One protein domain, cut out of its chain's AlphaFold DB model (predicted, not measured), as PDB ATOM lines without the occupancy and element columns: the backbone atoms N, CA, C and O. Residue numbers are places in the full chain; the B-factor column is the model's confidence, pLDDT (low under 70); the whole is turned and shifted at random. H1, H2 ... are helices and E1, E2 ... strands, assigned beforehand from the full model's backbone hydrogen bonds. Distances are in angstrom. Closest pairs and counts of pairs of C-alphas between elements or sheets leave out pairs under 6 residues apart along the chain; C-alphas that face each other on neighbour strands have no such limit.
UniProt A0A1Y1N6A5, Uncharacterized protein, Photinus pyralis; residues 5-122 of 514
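Overview. This is residues 5 to 122 of the 514 residues of an uncharacterized protein of Photinus pyralis (UniProt A0A1Y1N6A5). A short ribbon of two parallel strands, E1 and E2, lies in the middle between helix H5 on one side and the short helix H2 on the other. H4 folds back against the later part of H5 as a helical hairpin, H6 packs on H5, and H1 lies off to one side, touching no other helix. The 118 printed residues hold, in order, H1 E1 H2 E2 H3 H4 H5 H6, and the class is mostly helix. The whole is compact, with a radius of gyration of the C-alphas of 14.9 A and spans of 42 by 37 by 21 A.

Along the chain. E1 is residues 24 to 28, from C-alpha 24 at (-28.540, 34.727, 37.066), and E2 is 48 to 52. H5 is 97 to 108, 15.9 A long, and H4 is 72 to 84, 18.1 A. H2 is 38 to 41, H3 67 to 70 and H6 116 to 120, with C-alpha 120 at (-47.816, 35.743, 32.315). H1 is 5 to 16, 15.8 A, from C-alpha 5 at (-13.131, 30.848, 39.647).

Arrangement. E1 and E2 are parallel, at 20 degrees, with N 26 and O 49 2.8 A apart, within hydrogen-bond range. E1, H2 and E2 form a strand-helix-strand unit, parallel strands joined through a helix, with a right-handed crossover. The closest C-alphas of E2 and H5 are Val 51 and Leu 108, 6.6 A; of E1 and H2, Ser 28 and Pro 38, 5.1 A. H4 and H5, a helical hairpin, touch at Gly 81 and Phe 104, their closest C-alphas, 5.7 A, through H5 residues 103 to 108 alone, at a shallow tilt of 28 degrees, opposite ways. H5 and H6 touch, the C-alphas of Val 103 and Ile 116 being closest at 6.2 A. H3 and H4 are close but not clearly touching, the C-alphas of Leu 69 and Val 75 being closest at 7.5 A. H1 and H5 are apart. Every O i to N i+4 pair is within hydrogen-bond range in H1, H4, H5 and H6; H2 and H3 are too short for one.

Size, cuts and confidence. The C-alphas of Tyr 34 and Asn 89, the two farthest apart, are 42.8 A apart. The printed part has no cut. The links E2 to H3 and H4 to H5 are long. The mean pLDDT of the printed part is 81.2, and 27 residues are under 70, among them 13 to 22 and 41 to 47.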
ATOM      1  N   TYR A   5     -12.792  30.957  38.230       64.69
ATOM      2  CA  TYR A   5     -13.131  30.848  39.647       64.69
ATOM      3  C   TYR A   5     -14.557  31.313  39.929       64.69
ATOM      4  O   TYR A   5     -15.295  30.604  40.605       64.69
ATOM      5  N   MET A   6     -14.982  32.452  39.381       66.38
ATOM      6  CA  MET A   6     -16.361  32.921  39.496       66.38
ATOM      7  C   MET A   6     -17.325  31.996  38.750       66.38
ATOM      8  O   MET A   6     -18.398  31.684  39.268       66.38
ATOM      9  N   LEU A   7     -16.941  31.502  37.567       66.00
ATOM     10  CA  LEU A   7     -17.748  30.519  36.840       66.00
ATOM     11  C   LEU A   7     -17.923  29.231  37.656       66.00
ATOM     12  O   LEU A   7     -19.042  28.740  37.787       66.00
ATOM     13  N   ASP A   8     -16.837  28.713  38.230       69.00
ATOM     14  CA  ASP A   8     -16.860  27.526  39.082       69.00
ATOM     15  C   ASP A   8     -17.636  27.772  40.385       69.00
ATOM     16  O   ASP A   8     -18.410  26.920  40.809       69.00
ATOM     17  N   TYR A   9     -17.537  28.962  40.980       73.69
ATOM     18  CA  TYR A   9     -18.336  29.363  42.139       73.69
ATOM     19  C   TYR A   9     -19.841  29.305  41.842       73.69
ATOM     20  O   TYR A   9     -20.585  28.630  42.556       73.69
ATOM     21  N   TYR A  10     -20.300  29.940  40.759       69.69
ATOM     22  CA  TYR A  10     -21.718  29.902  40.380       69.69
ATOM     23  C   TYR A  10     -22.164  28.515  39.914       69.69
ATOM     24  O   TYR A  10     -23.294  28.104  40.187       69.69
ATOM     25  N   HIS A  11     -21.276  27.759  39.266       70.62
ATOM     26  CA  HIS A  11     -21.531  26.364  38.928       70.62
ATOM     27  C   HIS A  11     -21.721  25.515  40.193       70.62
ATOM     28  O   HIS A  11     -22.689  24.763  40.279       70.62
ATOM     29  N   ARG A  12     -20.870  25.682  41.214       71.94
ATOM     30  CA  ARG A  12     -20.999  25.014  42.518       71.94
ATOM     31  C   ARG A  12     -22.266  25.422  43.258       71.94
ATOM     32  O   ARG A  12     -22.931  24.552  43.804       71.94
ATOM     33  N   ILE A  13     -22.649  26.699  43.243       69.38
ATOM     34  CA  ILE A  13     -23.932  27.136  43.818       69.38
ATOM     35  C   ILE A  13     -25.089  26.377  43.166       69.38
ATOM     36  O   ILE A  13     -25.940  25.834  43.867       69.38
ATOM     37  N   ARG A  14     -25.084  26.279  41.833       67.06
ATOM     38  CA  ARG A  14     -26.127  25.577  41.081       67.06
ATOM     39  C   ARG A  14     -26.150  24.071  41.362       67.06
ATOM     40  O   ARG A  14     -27.228  23.484  41.402       67.06
ATOM     41  N   THR A  15     -24.993  23.428  41.524       67.25
ATOM     42  CA  THR A  15     -24.916  21.972  41.734       67.25
ATOM     43  C   THR A  15     -25.171  21.554  43.179       67.25
ATOM     44  O   THR A  15     -25.830  20.538  43.397       67.25
ATOM     45  N   VAL A  16     -24.680  22.323  44.156       65.06
ATOM     46  CA  VAL A  16     -24.795  22.018  45.591       65.06
ATOM     47  C   VAL A  16     -26.185  22.371  46.120       65.06
ATOM     48  O   VAL A  16     -26.771  21.594  46.866       65.06
ATOM     49  N   ASN A  17     -26.758  23.497  45.685       56.62
ATOM     50  CA  ASN A  17     -28.067  23.961  46.135       56.62
ATOM     51  C   ASN A  17     -29.128  23.804  45.040       56.62
ATOM     52  O   ASN A  17     -29.716  24.783  44.591       56.62
ATOM     53  N   LYS A  18     -29.465  22.559  44.670       53.03
ATOM     54  CA  LYS A  18     -30.641  22.280  43.812       53.03
ATOM     55  C   LYS A  18     -31.960  22.854  44.366       53.03
ATOM     56  O   LYS A  18     -32.912  22.997  43.612       53.03
ATOM     57  N   ALA A  19     -32.019  23.171  45.664       49.94
ATOM     58  CA  ALA A  19     -33.159  23.818  46.314       49.94
ATOM     59  C   ALA A  19     -33.225  25.345  46.095       49.94
ATOM     60  O   ALA A  19     -34.272  25.947  46.319       49.94
ATOM     61  N   VAL A  20     -32.136  25.987  45.652       56.19
ATOM     62  CA  VAL A  20     -32.098  27.422  45.342       56.19
ATOM     63  C   VAL A  20     -32.178  27.573  43.826       56.19
ATOM     64  O   VAL A  20     -31.165  27.604  43.131       56.19
ATOM     65  N   ASN A  21     -33.401  27.659  43.300       63.84
ATOM     66  CA  ASN A  21     -33.649  28.057  41.912       63.84
ATOM     67  C   ASN A  21     -33.182  29.510  41.709       63.84
ATOM     68  O   ASN A  21     -33.952  30.452  41.871       63.84
ATOM     69  N   SER A  22     -31.898  29.709  41.405       69.06
ATOM     70  CA  SER A  22     -31.309  31.034  41.200       69.06
ATOM     71  C   SER A  22     -31.337  31.432  39.722       69.06
ATOM     72  O   SER A  22     -30.680  30.795  38.897       69.06
ATOM     73  N   THR A  23     -32.026  32.524  39.391       77.62
ATOM     74  CA  THR A  23     -31.916  33.183  38.081       77.62
ATOM     75  C   THR A  23     -30.704  34.116  38.085       77.62
ATOM     76  O   THR A  23     -30.633  35.038  38.895       77.62
ATOM     77  N   ILE A  24     -29.748  33.895  37.178       82.31
ATOM     78  CA  ILE A  24     -28.540  34.727  37.066       82.31
ATOM     79  C   ILE A  24     -28.744  35.763  35.960       82.31
ATOM     80  O   ILE A  24     -28.999  35.406  34.809       82.31
ATOM     81  N   VAL A  25     -28.589  37.042  36.298       86.75
ATOM     82  CA  VAL A  25     -28.568  38.158  35.343       86.75
ATOM     83  C   VAL A  25     -27.158  38.741  35.326       86.75
ATOM     84  O   VAL A  25     -26.666  39.203  36.351       86.75
ATOM     85  N   SER A  26     -26.506  38.703  34.167       86.81
ATOM     86  CA  SER A  26     -25.139  39.185  33.968       86.81
ATOM     87  C   SER A  26     -25.173  40.494  33.184       86.81
ATOM     88  O   SER A  26     -25.585  40.517  32.023       86.81
ATOM     89  N   LEU A  27     -24.786  41.592  33.835       87.88
ATOM     90  CA  LEU A  27     -24.825  42.948  33.285       87.88
ATOM     91  C   LEU A  27     -23.424  43.369  32.832       87.88
ATOM     92  O   LEU A  27     -22.478  43.311  33.614       87.88
ATOM     93  N   SER A  28     -23.302  43.825  31.586       88.25
ATOM     94  CA  SER A  28     -22.077  44.419  31.040       88.25
ATOM     95  C   SER A  28     -22.202  45.923  30.885       88.25
ATOM     96  O   SER A  28     -23.280  46.448  30.582       88.25
ATOM     97  N   GLY A  29     -21.070  46.605  31.052       86.81
ATOM     98  CA  GLY A  29     -20.933  48.015  30.738       86.81
ATOM     99  C   GLY A  29     -20.914  48.275  29.232       86.81
ATOM    100  O   GLY A  29     -21.032  47.380  28.393       86.81
ATOM    101  N   GLY A  30     -20.761  49.546  28.879       84.81
ATOM    102  CA  GLY A  30     -20.731  50.014  27.501       84.81
ATOM    103  C   GLY A  30     -19.330  50.052  26.892       84.81
ATOM    104  O   GLY A  30     -18.366  49.426  27.338       84.81
ATOM    105  N   TYR A  31     -19.183  50.862  25.843       82.50
ATOM    106  CA  TYR A  31     -17.871  51.101  25.241       82.50
ATOM    107  C   TYR A  31     -16.868  51.741  26.219       82.50
ATOM    108  O   TYR A  31     -15.682  51.438  26.122       82.50
ATOM    109  N   ASN A  32     -17.331  52.565  27.159       81.81
ATOM    110  CA  ASN A  32     -16.471  53.275  28.109       81.81
ATOM    111  C   ASN A  32     -15.940  52.377  29.241       81.81
ATOM    112  O   ASN A  32     -15.084  52.808  30.007       81.81
ATOM    113  N   ASP A  33     -16.429  51.138  29.346       82.88
ATOM    114  CA  ASP A  33     -16.003  50.201  30.376       82.88
ATOM    115  C   ASP A  33     -14.876  49.282  29.892       82.88
ATOM    116  O   ASP A  33     -15.064  48.451  29.001       82.88
ATOM    117  N   TYR A  34     -13.695  49.407  30.489       78.88
ATOM    118  CA  TYR A  34     -12.558  48.530  30.207       78.88
ATOM    119  C   TYR A  34     -12.505  47.296  31.118       78.88
ATOM    120  O   TYR A  34     -11.785  46.357  30.790       78.88
ATOM    121  N   LEU A  35     -13.247  47.288  32.232       80.81
ATOM    122  CA  LEU A  35     -13.225  46.213  33.225       80.81
ATOM    123  C   LEU A  35     -14.377  45.223  33.016       80.81
ATOM    124  O   LEU A  35     -14.139  44.019  32.982       80.81
ATOM    125  N   ILE A  36     -15.608  45.712  32.828       82.38
ATOM    126  CA  ILE A  36     -16.811  44.873  32.675       82.38
ATOM    127  C   ILE A  36     -17.275  44.899  31.214       82.38
ATOM    128  O   ILE A  36     -18.331  45.425  30.853       82.38
ATOM    129  N   THR A  37     -16.439  44.346  30.338       77.31
ATOM    130  CA  THR A  37     -16.707  44.300  28.898       77.31
ATOM    131  C   THR A  37     -17.757  43.234  28.542       77.31
ATOM    132  O   THR A  37     -17.860  42.201  29.213       77.31
ATOM    133  N   PRO A  38     -18.512  43.409  27.437       76.19
ATOM    134  CA  PRO A  38     -19.555  42.454  27.052       76.19
ATOM    135  C   PRO A  38     -19.060  41.020  26.820       76.19
ATOM    136  O   PRO A  38     -19.789  40.072  27.108       76.19
ATOM    137  N   PHE A  39     -17.817  40.842  26.365       70.56
ATOM    138  CA  PHE A  39     -17.245  39.516  26.112       70.56
ATOM    139  C   PHE A  39     -16.962  38.712  27.393       70.56
ATOM    140  O   PHE A  39     -16.929  37.488  27.341       70.56
ATOM    141  N   ILE A  40     -16.792  39.367  28.549       70.56
ATOM    142  CA  ILE A  40     -16.556  38.685  29.836       70.56
ATOM    143  C   ILE A  40     -17.882  38.245  30.466       70.56
ATOM    144  O   ILE A  40     -17.938  37.257  31.192       70.56
ATOM    145  N   THR A  41     -18.975  38.945  30.158       65.75
ATOM    146  CA  THR A  41     -20.286  38.649  30.753       65.75
ATOM    147  C   THR A  41     -20.970  37.410  30.188       65.75
ATOM    148  O   THR A  41     -21.877  36.891  30.839       65.75
ATOM    149  N   THR A  42     -20.535  36.914  29.024       65.06
ATOM    150  CA  THR A  42     -21.065  35.716  28.356       65.06
ATOM    151  C   THR A  42     -20.559  34.416  28.987       65.06
ATOM    152  O   THR A  42     -19.540  33.855  28.586       65.06
ATOM    153  N   ALA A  43     -21.312  33.885  29.946       61.12
ATOM    154  CA  ALA A  43     -21.102  32.564  30.529       61.12
ATOM    155  C   ALA A  43     -21.819  31.480  29.699       61.12
ATOM    156  O   ALA A  43     -22.943  31.096  30.005       61.12
ATOM    157  N   ARG A  44     -21.146  30.942  28.667       56.84
ATOM    158  CA  ARG A  44     -21.688  29.926  27.726       56.84
ATOM    159  C   ARG A  44     -22.307  28.673  28.381       56.84
ATOM    160  O   ARG A  44     -23.070  27.976  27.725       56.84
ATOM    161  N   TYR A  45     -21.976  28.380  29.638       55.34
ATOM    162  CA  TYR A  45     -22.374  27.153  30.344       55.34
ATOM    163  C   TYR A  45     -23.405  27.372  31.459       55.34
ATOM    164  O   TYR A  45     -23.871  26.407  32.061       55.34
ATOM    165  N   LEU A  46     -23.768  28.624  31.745       61.50
ATOM    166  CA  LEU A  46     -24.796  28.959  32.723       61.50
ATOM    167  C   LEU A  46     -26.005  29.512  31.982       61.50
ATOM    168  O   LEU A  46     -25.884  30.469  31.221       61.50
ATOM    169  N   ASP A  47     -27.177  28.934  32.244       67.38
ATOM    170  CA  ASP A  47     -28.448  29.514  31.808       67.38
ATOM    171  C   ASP A  47     -28.669  30.859  32.522       67.38
ATOM    172  O   ASP A  47     -29.224  30.927  33.618       67.38
ATOM    173  N   SER A  48     -28.116  31.917  31.933       78.00
ATOM    174  CA  SER A  48     -28.037  33.260  32.494       78.00
ATOM    175  C   SER A  48     -28.482  34.287  31.461       78.00
ATOM    176  O   SER A  48     -28.324  34.107  30.252       78.00
ATOM    177  N   LEU A  49     -29.092  35.367  31.944       85.38
ATOM    178  CA  LEU A  49     -29.548  36.465  31.106       85.38
ATOM    179  C   LEU A  49     -28.403  37.465  30.933       85.38
ATOM    180  O   LEU A  49     -28.093  38.216  31.858       85.38
ATOM    181  N   HIS A  50     -27.783  37.474  29.756       86.06
ATOM    182  CA  HIS A  50     -26.750  38.446  29.401       86.06
ATOM    183  C   HIS A  50     -27.380  39.755  28.940       86.06
ATOM    184  O   HIS A  50     -28.205  39.776  28.024       86.06
ATOM    185  N   VAL A  51     -26.977  40.849  29.574       88.81
ATOM    186  CA  VAL A  51     -27.549  42.171  29.350       88.81
ATOM    187  C   VAL A  51     -26.424  43.163  29.107       88.81
ATOM    188  O   VAL A  51     -25.459  43.248  29.865       88.81
ATOM    189  N   PHE A  52     -26.563  43.936  28.038       91.00
ATOM    190  CA  PHE A  52     -25.637  44.991  27.665       91.00
ATOM    191  C   PHE A  52     -26.261  46.339  28.023       91.00
ATOM    192  O   PHE A  52     -27.329  46.667  27.518       91.00
ATOM    193  N   SER A  53     -25.641  47.121  28.915       91.75
ATOM    194  CA  SER A  53     -26.294  48.314  29.481       91.75
ATOM    195  C   SER A  53     -26.857  49.300  28.435       91.75
ATOM    196  O   SER A  53     -27.956  49.812  28.655       91.75
ATOM    197  N   PRO A  54     -26.202  49.544  27.276       92.00
ATOM    198  CA  PRO A  54     -26.747  50.409  26.225       92.00
ATOM    199  C   PRO A  54     -27.957  49.843  25.477       92.00
ATOM    200  O   PRO A  54     -28.659  50.620  24.833       92.00
ATOM    201  N   SER A  55     -28.208  48.530  25.529       92.12
ATOM    202  CA  SER A  55     -29.388  47.919  24.902       92.12
ATOM    203  C   SER A  55     -30.597  47.863  25.836       92.12
ATOM    204  O   SER A  55     -31.708  47.620  25.365       92.12
ATOM    205  N   VAL A  56     -30.413  48.144  27.134       93.50
ATOM    206  CA  VAL A  56     -31.497  48.121  28.122       93.50
ATOM    207  C   VAL A  56     -32.538  49.206  27.797       93.50
ATOM    208  O   VAL A  56     -32.194  50.397  27.745       93.50
ATOM    209  N   PRO A  57     -33.824  48.837  27.618       92.12
ATOM    210  CA  PRO A  57     -34.899  49.799  27.395       92.12
ATOM    211  C   PRO A  57     -34.977  50.844  28.515       92.12
ATOM    212  O   PRO A  57     -34.835  50.512  29.688       92.12
ATOM    213  N   LEU A  58     -35.243  52.110  28.166       91.56
ATOM    214  CA  LEU A  58     -35.260  53.272  29.080       91.56
ATOM    215  C   LEU A  58     -33.890  53.706  29.639       91.56
ATOM    216  O   LEU A  58     -33.838  54.695  30.376       91.56
ATOM    217  N   VAL A  59     -32.804  53.007  29.294       92.00
ATOM    218  CA  VAL A  59     -31.434  53.360  29.688       92.00
ATOM    219  C   VAL A  59     -30.681  53.933  28.492       92.00
ATOM    220  O   VAL A  59     -30.349  55.110  28.510       92.00
ATOM    221  N   TRP A  60     -30.449  53.132  27.444       90.38
ATOM    222  CA  TRP A  60     -29.791  53.513  26.176       90.38
ATOM    223  C   TRP A  60     -28.470  54.297  26.277       90.38
ATOM    224  O   TRP A  60     -28.042  54.920  25.304       90.38
ATOM    225  N   LEU A  61     -27.800  54.260  27.430       87.31
ATOM    226  CA  LEU A  61     -26.549  54.971  27.676       87.31
ATOM    227  C   LEU A  61     -25.402  53.991  27.956       87.31
ATOM    228  O   LEU A  61     -25.575  53.026  28.711       87.31
ATOM    229  N   PRO A  62     -24.207  54.234  27.385       86.25
ATOM    230  CA  PRO A  62     -23.003  53.524  27.785       86.25
ATOM    231  C   PRO A  62     -22.611  53.893  29.211       86.25
ATOM    232  O   PRO A  62     -22.564  55.065  29.572       86.25
ATOM    233  N   MET A  63     -22.299  52.869  30.000       89.12
ATOM    234  CA  MET A  63     -21.816  52.996  31.375       89.12
ATOM    235  C   MET A  63     -20.383  52.487  31.459       89.12
ATOM    236  O   MET A  63     -20.017  51.582  30.709       89.12
ATOM    237  N   ASP A  64     -19.587  53.073  32.347       89.44
ATOM    238  CA  ASP A  64     -18.353  52.461  32.838       89.44
ATOM    239  C   ASP A  64     -18.630  51.603  34.090       89.44
ATOM    240  O   ASP A  64     -19.761  51.551  34.592       89.44
ATOM    241  N   HIS A  65     -17.588  50.944  34.604       88.25
ATOM    242  CA  HIS A  65     -17.689  50.023  35.738       88.25
ATOM    243  C   HIS A  65     -18.111  50.697  37.049       88.25
ATOM    244  O   HIS A  65     -18.585  50.015  37.953       88.25
ATOM    245  N   LEU A  66     -17.948  52.018  37.184       88.44
ATOM    246  CA  LEU A  66     -18.444  52.757  38.345       88.44
ATOM    247  C   LEU A  66     -19.922  53.096  38.146       88.44
ATOM    248  O   LEU A  66     -20.754  52.867  39.023       88.44
ATOM    249  N   CYS A  67     -20.270  53.598  36.964       89.31
ATOM    250  CA  CYS A  67     -21.616  54.028  36.618       89.31
ATOM    251  C   CYS A  67     -22.619  52.872  36.583       89.31
ATOM    252  O   CYS A  67     -23.802  53.112  36.830       89.31
ATOM    253  N   ILE A  68     -22.182  51.637  36.318       87.75
ATOM    254  CA  ILE A  68     -23.073  50.470  36.278       87.75
ATOM    255  C   ILE A  68     -23.818  50.246  37.607       87.75
ATOM    256  O   ILE A  68     -24.946  49.761  37.598       87.75
ATOM    257  N   LEU A  69     -23.234  50.652  38.743       87.56
ATOM    258  CA  LEU A  69     -23.847  50.519  40.071       87.56
ATOM    259  C   LEU A  69     -24.761  51.697  40.440       87.56
ATOM    260  O   LEU A  69     -25.690  51.533  41.226       87.56
ATOM    261  N   TRP A  70     -24.507  52.882  39.878       90.00
ATOM    262  CA  TRP A  70     -25.116  54.136  40.343       90.00
ATOM    263  C   TRP A  70     -26.003  54.831  39.309       90.00
ATOM    264  O   TRP A  70     -26.702  55.790  39.646       90.00
ATOM    265  N   CYS A  71     -26.008  54.390  38.049       92.50
ATOM    266  CA  CYS A  71     -26.808  55.045  37.027       92.50
ATOM    267  C   CYS A  71     -28.300  54.940  37.358       92.50
ATOM    268  O   CYS A  71     -28.904  53.868  37.297       92.50
ATOM    269  N   LYS A  72     -28.920  56.092  37.629       93.75
ATOM    270  CA  LYS A  72     -30.332  56.198  38.009       93.75
ATOM    271  C   LYS A  72     -31.273  55.482  37.037       93.75
ATOM    272  O   LYS A  72     -32.237  54.869  37.484       93.75
ATOM    273  N   GLN A  73     -31.028  55.554  35.727       92.94
ATOM    274  CA  GLN A  73     -31.886  54.891  34.738       92.94
ATOM    275  C   GLN A  73     -31.846  53.366  34.894       92.94
ATOM    276  O   GLN A  73     -32.904  52.747  34.983       92.94
ATOM    277  N   LEU A  74     -30.648  52.778  34.997       93.75
ATOM    278  CA  LEU A  74     -30.478  51.335  35.180       93.75
ATOM    279  C   LEU A  74     -31.007  50.879  36.543       93.75
ATOM    280  O   LEU A  74     -31.774  49.923  36.602       93.75
ATOM    281  N   VAL A  75     -30.695  51.611  37.619       94.31
ATOM    282  CA  VAL A  75     -31.206  51.328  38.971       94.31
ATOM    283  C   VAL A  75     -32.735  51.312  38.992       94.31
ATOM    284  O   VAL A  75     -33.329  50.410  39.575       94.31
ATOM    285  N   LEU A  76     -33.401  52.256  38.317       95.19
ATOM    286  CA  LEU A  76     -34.865  52.279  38.236       95.19
ATOM    287  C   LEU A  76     -35.438  51.097  37.445       95.19
ATOM    288  O   LEU A  76     -36.511  50.608  37.794       95.19
ATOM    289  N   VAL A  77     -34.770  50.650  36.380       94.69
ATOM    290  CA  VAL A  77     -35.198  49.468  35.611       94.69
ATOM    291  C   VAL A  77     -35.024  48.195  36.441       94.69
ATOM    292  O   VAL A  77     -35.962  47.406  36.537       94.69
ATOM    293  N   ILE A  78     -33.883  48.033  37.116       94.56
ATOM    294  CA  ILE A  78     -33.627  46.900  38.017       94.56
ATOM    295  C   ILE A  78     -34.632  46.898  39.172       94.56
ATOM    296  O   ILE A  78     -35.228  45.864  39.456       94.56
ATOM    297  N   ALA A  79     -34.882  48.052  39.798       95.25
ATOM    298  CA  ALA A  79     -35.859  48.172  40.874       95.25
ATOM    299  C   ALA A  79     -37.263  47.753  40.413       95.25
ATOM    300  O   ALA A  79     -37.914  46.974  41.100       95.25
ATOM    301  N   ARG A  80     -37.719  48.202  39.232       93.69
ATOM    302  CA  ARG A  80     -39.003  47.754  38.656       93.69
ATOM    303  C   ARG A  80     -39.036  46.244  38.438       93.69
ATOM    304  O   ARG A  80     -40.026  45.621  38.804       93.69
ATOM    305  N   GLY A  81     -37.956  45.666  37.911       93.25
ATOM    306  CA  GLY A  81     -37.823  44.217  37.757       93.25
ATOM    307  C   GLY A  81     -37.912  43.468  39.086       93.25
ATOM    308  O   GLY A  81     -38.643  42.491  39.181       93.25
ATOM    309  N   LEU A  82     -37.245  43.961  40.133       93.12
ATOM    310  CA  LEU A  82     -37.310  43.378  41.476       93.12
ATOM    311  C   LEU A  82     -38.718  43.467  42.076       93.12
ATOM    312  O   LEU A  82     -39.198  42.485  42.630       93.12
ATOM    313  N   PHE A  83     -39.406  44.604  41.937       92.44
ATOM    314  CA  PHE A  83     -40.786  44.744  42.413       92.44
ATOM    315  C   PHE A  83     -41.763  43.838  41.652       92.44
ATOM    316  O   PHE A  83     -42.647  43.249  42.272       92.44
ATOM    317  N   ASP A  84     -41.597  43.689  40.337       91.38
ATOM    318  CA  ASP A  84     -42.435  42.799  39.524       91.38
ATOM    319  C   ASP A  84     -42.117  41.307  39.747       91.38
ATOM    320  O   ASP A  84     -42.960  40.457  39.461       91.38
ATOM    321  N   ALA A  85     -40.934  40.986  40.283       91.00
ATOM    322  CA  ALA A  85     -40.515  39.630  40.633       91.00
ATOM    323  C   ALA A  85     -41.104  39.121  41.966       91.00
ATOM    324  O   ALA A  85     -41.044  37.919  42.245       91.00
ATOM    325  N   VAL A  86     -41.679  40.006  42.787       90.50
ATOM    326  CA  VAL A  86     -42.318  39.644  44.059       90.50
ATOM    327  C   VAL A  86     -43.678  38.996  43.809       90.50
ATOM    328  O   VAL A  86     -44.554  39.538  43.126       90.50
ATOM    329  N   ASP A  87     -43.908  37.839  44.420       84.88
ATOM    330  CA  ASP A  87     -45.232  37.247  44.467       84.88
ATOM    331  C   ASP A  87     -46.105  37.972  45.510       84.88
ATOM    332  O   ASP A  87     -45.766  38.056  46.685       84.88
ATOM    333  N   PHE A  88     -47.255  38.507  45.086       85.00
ATOM    334  CA  PHE A  88     -48.172  39.245  45.955       85.00
ATOM    335  C   PHE A  88     -48.840  38.380  47.025       85.00
ATOM    336  O   PHE A  88     -49.226  38.920  48.061       85.00
ATOM    337  N   ASN A  89     -48.965  37.068  46.800       86.00
ATOM    338  CA  ASN A  89     -49.581  36.170  47.776       86.00
ATOM    339  C   ASN A  89     -48.641  35.927  48.960       86.00
ATOM    340  O   ASN A  89     -49.027  36.100  50.114       86.00
ATOM    341  N   THR A  90     -47.392  35.570  48.668       88.69
ATOM    342  CA  THR A  90     -46.365  35.289  49.684       88.69
ATOM    343  C   THR A  90     -45.666  36.550  50.188       88.69
ATOM    344  O   THR A  90     -45.063  36.529  51.258       88.69
ATOM    345  N   LYS A  91     -45.747  37.658  49.434       88.75
ATOM    346  CA  LYS A  91     -44.978  38.899  49.634       88.75
ATOM    347  C   LYS A  91     -43.461  38.665  49.634       88.75
ATOM    348  O   LYS A  91     -42.713  39.457  50.203       88.75
ATOM    349  N   GLN A  92     -43.013  37.584  49.003       89.38
ATOM    350  CA  GLN A  92     -41.609  37.211  48.850       89.38
ATOM    351  C   GLN A  92     -41.245  37.133  47.363       89.38
ATOM    352  O   GLN A  92     -42.116  37.178  46.494       89.38
ATOM    353  N   MET A  93     -39.949  37.055  47.055       86.94
ATOM    354  CA  MET A  93     -39.489  36.804  45.684       86.94
ATOM    355  C   MET A  93     -40.085  35.492  45.166       86.94
ATOM    356  O   MET A  93     -40.119  34.504  45.898       86.94
ATOM    357  N   SER A  94     -40.544  35.480  43.913       87.06
ATOM    358  CA  SER A  94     -41.071  34.259  43.298       87.06
ATOM    359  C   SER A  94     -40.023  33.140  43.302       87.06
ATOM    360  O   SER A  94     -38.852  33.378  43.016       87.06
ATOM    361  N   HIS A  95     -40.456  31.913  43.591       85.00
ATOM    362  CA  HIS A  95     -39.615  30.714  43.508       85.00
ATOM    363  C   HIS A  95     -39.588  30.089  42.105       85.00
ATOM    364  O   HIS A  95     -38.830  29.146  41.870       85.00
ATOM    365  N   ASP A  96     -40.416  30.596  41.186       85.00
ATOM    366  CA  ASP A  96     -40.490  30.122  39.807       85.00
ATOM    367  C   ASP A  96     -39.390  30.777  38.940       85.00
ATOM    368  O   ASP A  96     -39.467  31.979  38.650       85.00
ATOM    369  N   PRO A  97     -38.366  30.013  38.507       82.62
ATOM    370  CA  PRO A  97     -37.261  30.549  37.721       82.62
ATOM    371  C   PRO A  97     -37.692  31.023  36.327       82.62
ATOM    372  O   PRO A  97     -37.061  31.938  35.789       82.62
ATOM    373  N   GLU A  98     -38.744  30.445  35.741       84.88
ATOM    374  CA  GLU A  98     -39.246  30.849  34.424       84.88
ATOM    375  C   GLU A  98     -39.939  32.207  34.512       84.88
ATOM    376  O   GLU A  98     -39.631  33.112  33.728       84.88
ATOM    377  N   PHE A  99     -40.788  32.397  35.527       86.94
ATOM    378  CA  PHE A  99     -41.385  33.694  35.831       86.94
ATOM    379  C   PHE A  99     -40.319  34.764  36.087       86.94
ATOM    380  O   PHE A  99     -40.361  35.826  35.464       86.94
ATOM    381  N   LEU A 100     -39.331  34.488  36.947       88.12
ATOM    382  CA  LEU A 100     -38.243  35.432  37.223       88.12
ATOM    383  C   LEU A 100     -37.486  35.807  35.944       88.12
ATOM    384  O   LEU A 100     -37.247  36.988  35.679       88.12
ATOM    385  N   ARG A 101     -37.143  34.813  35.117       88.25
ATOM    386  CA  ARG A 101     -36.470  35.043  33.836       88.25
ATOM    387  C   ARG A 101     -37.320  35.908  32.910       88.25
ATOM    388  O   ARG A 101     -36.781  36.833  32.308       88.25
ATOM    389  N   ALA A 102     -38.624  35.656  32.816       89.00
ATOM    390  CA  ALA A 102     -39.537  36.443  31.990       89.00
ATOM    391  C   ALA A 102     -39.661  37.899  32.476       89.00
ATOM    392  O   ALA A 102     -39.643  38.818  31.655       89.00
ATOM    393  N   VAL A 103     -39.705  38.129  33.795       91.56
ATOM    394  CA  VAL A 103     -39.701  39.475  34.400       91.56
ATOM    395  C   VAL A 103     -38.431  40.240  34.036       91.56
ATOM    396  O   VAL A 103     -38.509  41.356  33.517       91.56
ATOM    397  N   PHE A 104     -37.256  39.649  34.256       92.44
ATOM    398  CA  PHE A 104     -35.998  40.326  33.942       92.44
ATOM    399  C   PHE A 104     -35.772  40.476  32.436       92.44
ATOM    400  O   PHE A 104     -35.279  41.517  32.009       92.44
ATOM    401  N   TYR A 105     -36.189  39.510  31.616       91.56
ATOM    402  CA  TYR A 105     -36.146  39.633  30.158       91.56
ATOM    403  C   TYR A 105     -37.013  40.803  29.667       91.56
ATOM    404  O   TYR A 105     -36.568  41.595  28.837       91.56
ATOM    405  N   HIS A 106     -38.215  40.966  30.225       91.38
ATOM    406  CA  HIS A 106     -39.097  42.084  29.901       91.38
ATOM    407  C   HIS A 106     -38.469  43.447  30.236       91.38
ATOM    408  O   HIS A 106     -38.512  44.378  29.433       91.38
ATOM    409  N   HIS A 107     -37.858  43.588  31.414       93.00
ATOM    410  CA  HIS A 107     -37.295  44.876  31.832       93.00
ATOM    411  C   HIS A 107     -35.932  45.184  31.205       93.00
ATOM    412  O   HIS A 107     -35.652  46.349  30.927       93.00
ATOM    413  N   LEU A 108     -35.093  44.170  30.974       92.81
ATOM    414  CA  LEU A 108     -33.688  44.352  30.589       92.81
ATOM    415  C   LEU A 108     -33.388  44.080  29.112       92.81
ATOM    416  O   LEU A 108     -32.368  44.557  28.622       92.81
ATOM    417  N   VAL A 109     -34.240  43.334  28.404       90.00
ATOM    418  CA  VAL A 109     -34.008  42.956  26.999       90.00
ATOM    419  C   VAL A 109     -35.083  43.509  26.076       90.00
ATOM    420  O   VAL A 109     -34.756  44.213  25.125       90.00
ATOM    421  N   ASN A 110     -36.356  43.213  26.343       89.00
ATOM    422  CA  ASN A 110     -37.454  43.655  25.489       89.00
ATOM    423  C   ASN A 110     -38.640  44.169  26.308       89.00
ATOM    424  O   ASN A 110     -39.450  43.391  26.818       89.00
ATOM    425  N   ASN A 111     -38.765  45.495  26.368       89.88
ATOM    426  CA  ASN A 111     -39.839  46.156  27.089       89.88
ATOM    427  C   ASN A 111     -40.919  46.650  26.122       89.88
ATOM    428  O   ASN A 111     -40.742  47.650  25.424       89.88
ATOM    429  N   ASN A 112     -42.064  45.974  26.143       85.75
ATOM    430  CA  ASN A 112     -43.255  46.329  25.370       85.75
ATOM    431  C   ASN A 112     -44.216  47.282  26.108       85.75
ATOM    432  O   ASN A 112     -45.271  47.653  25.595       85.75
ATOM    433  N   GLY A 113     -43.863  47.700  27.328       83.12
ATOM    434  CA  GLY A 113     -44.687  48.535  28.197       83.12
ATOM    435  C   GLY A 113     -45.835  47.796  28.891       83.12
ATOM    436  O   GLY A 113     -46.543  48.419  29.685       83.12
ATOM    437  N   ILE A 114     -46.038  46.499  28.627       83.06
ATOM    438  CA  ILE A 114     -47.062  45.681  29.287       83.06
ATOM    439  C   ILE A 114     -46.611  45.293  30.688       83.06
ATOM    440  O   ILE A 114     -45.472  44.908  30.902       83.06
ATOM    441  N   LYS A 115     -47.527  45.343  31.662       80.62
ATOM    442  CA  LYS A 115     -47.254  44.799  32.999       80.62
ATOM    443  C   LYS A 115     -47.054  43.285  32.892       80.62
ATOM    444  O   LYS A 115     -48.018  42.565  32.643       80.62
ATOM    445  N   ILE A 116     -45.835  42.807  33.120       76.69
ATOM    446  CA  ILE A 116     -45.445  41.407  32.903       76.69
ATOM    447  C   ILE A 116     -46.334  40.394  33.637       76.69
ATOM    448  O   ILE A 116     -46.713  39.378  33.068       76.69
ATOM    449  N   ARG A 117     -46.790  40.701  34.858       72.56
ATOM    450  CA  ARG A 117     -47.705  39.819  35.600       72.56
ATOM    451  C   ARG A 117     -49.048  39.640  34.891       72.56
ATOM    452  O   ARG A 117     -49.569  38.531  34.865       72.56
ATOM    453  N   LYS A 118     -49.559  40.702  34.250       65.44
ATOM    454  CA  LYS A 118     -50.737  40.595  33.381       65.44
ATOM    455  C   LYS A 118     -50.450  39.720  32.173       65.44
ATOM    456  O   LYS A 118     -51.354  39.011  31.795       65.44
ATOM    457  N   SER A 119     -49.235  39.768  31.619       62.41
ATOM    458  CA  SER A 119     -48.809  38.989  30.448       62.41
ATOM    459  C   SER A 119     -48.603  37.499  30.744       62.41
ATOM    460  O   SER A 119     -48.846  36.683  29.864       62.41
ATOM    461  N   ILE A 120     -48.131  37.137  31.944       62.72
ATOM    462  CA  ILE A 120     -47.816  35.743  32.315       62.72
ATOM    463  C   ILE A 120     -49.026  35.035  32.935       62.72
ATOM    464  O   ILE A 120     -49.280  33.878  32.626       62.72
ATOM    465  N   GLN A 121     -49.818  35.723  33.769       52.66
ATOM    466  CA  GLN A 121     -51.076  35.158  34.285       52.66
ATOM    467  C   GLN A 121     -52.148  35.042  33.193       52.66
ATOM    468  O   GLN A 121     -53.144  34.346  33.365       52.66
ATOM    469  N   SER A 122     -51.945  35.713  32.060       45.81
ATOM    470  CA  SER A 122     -52.815  35.625  30.907       45.81
ATOM    471  C   SER A 122     -52.353  34.550  29.921       45.81
ATOM    472  O   SER A 122     -51.550  34.818  29.031       45.81
TER     473      SER A 122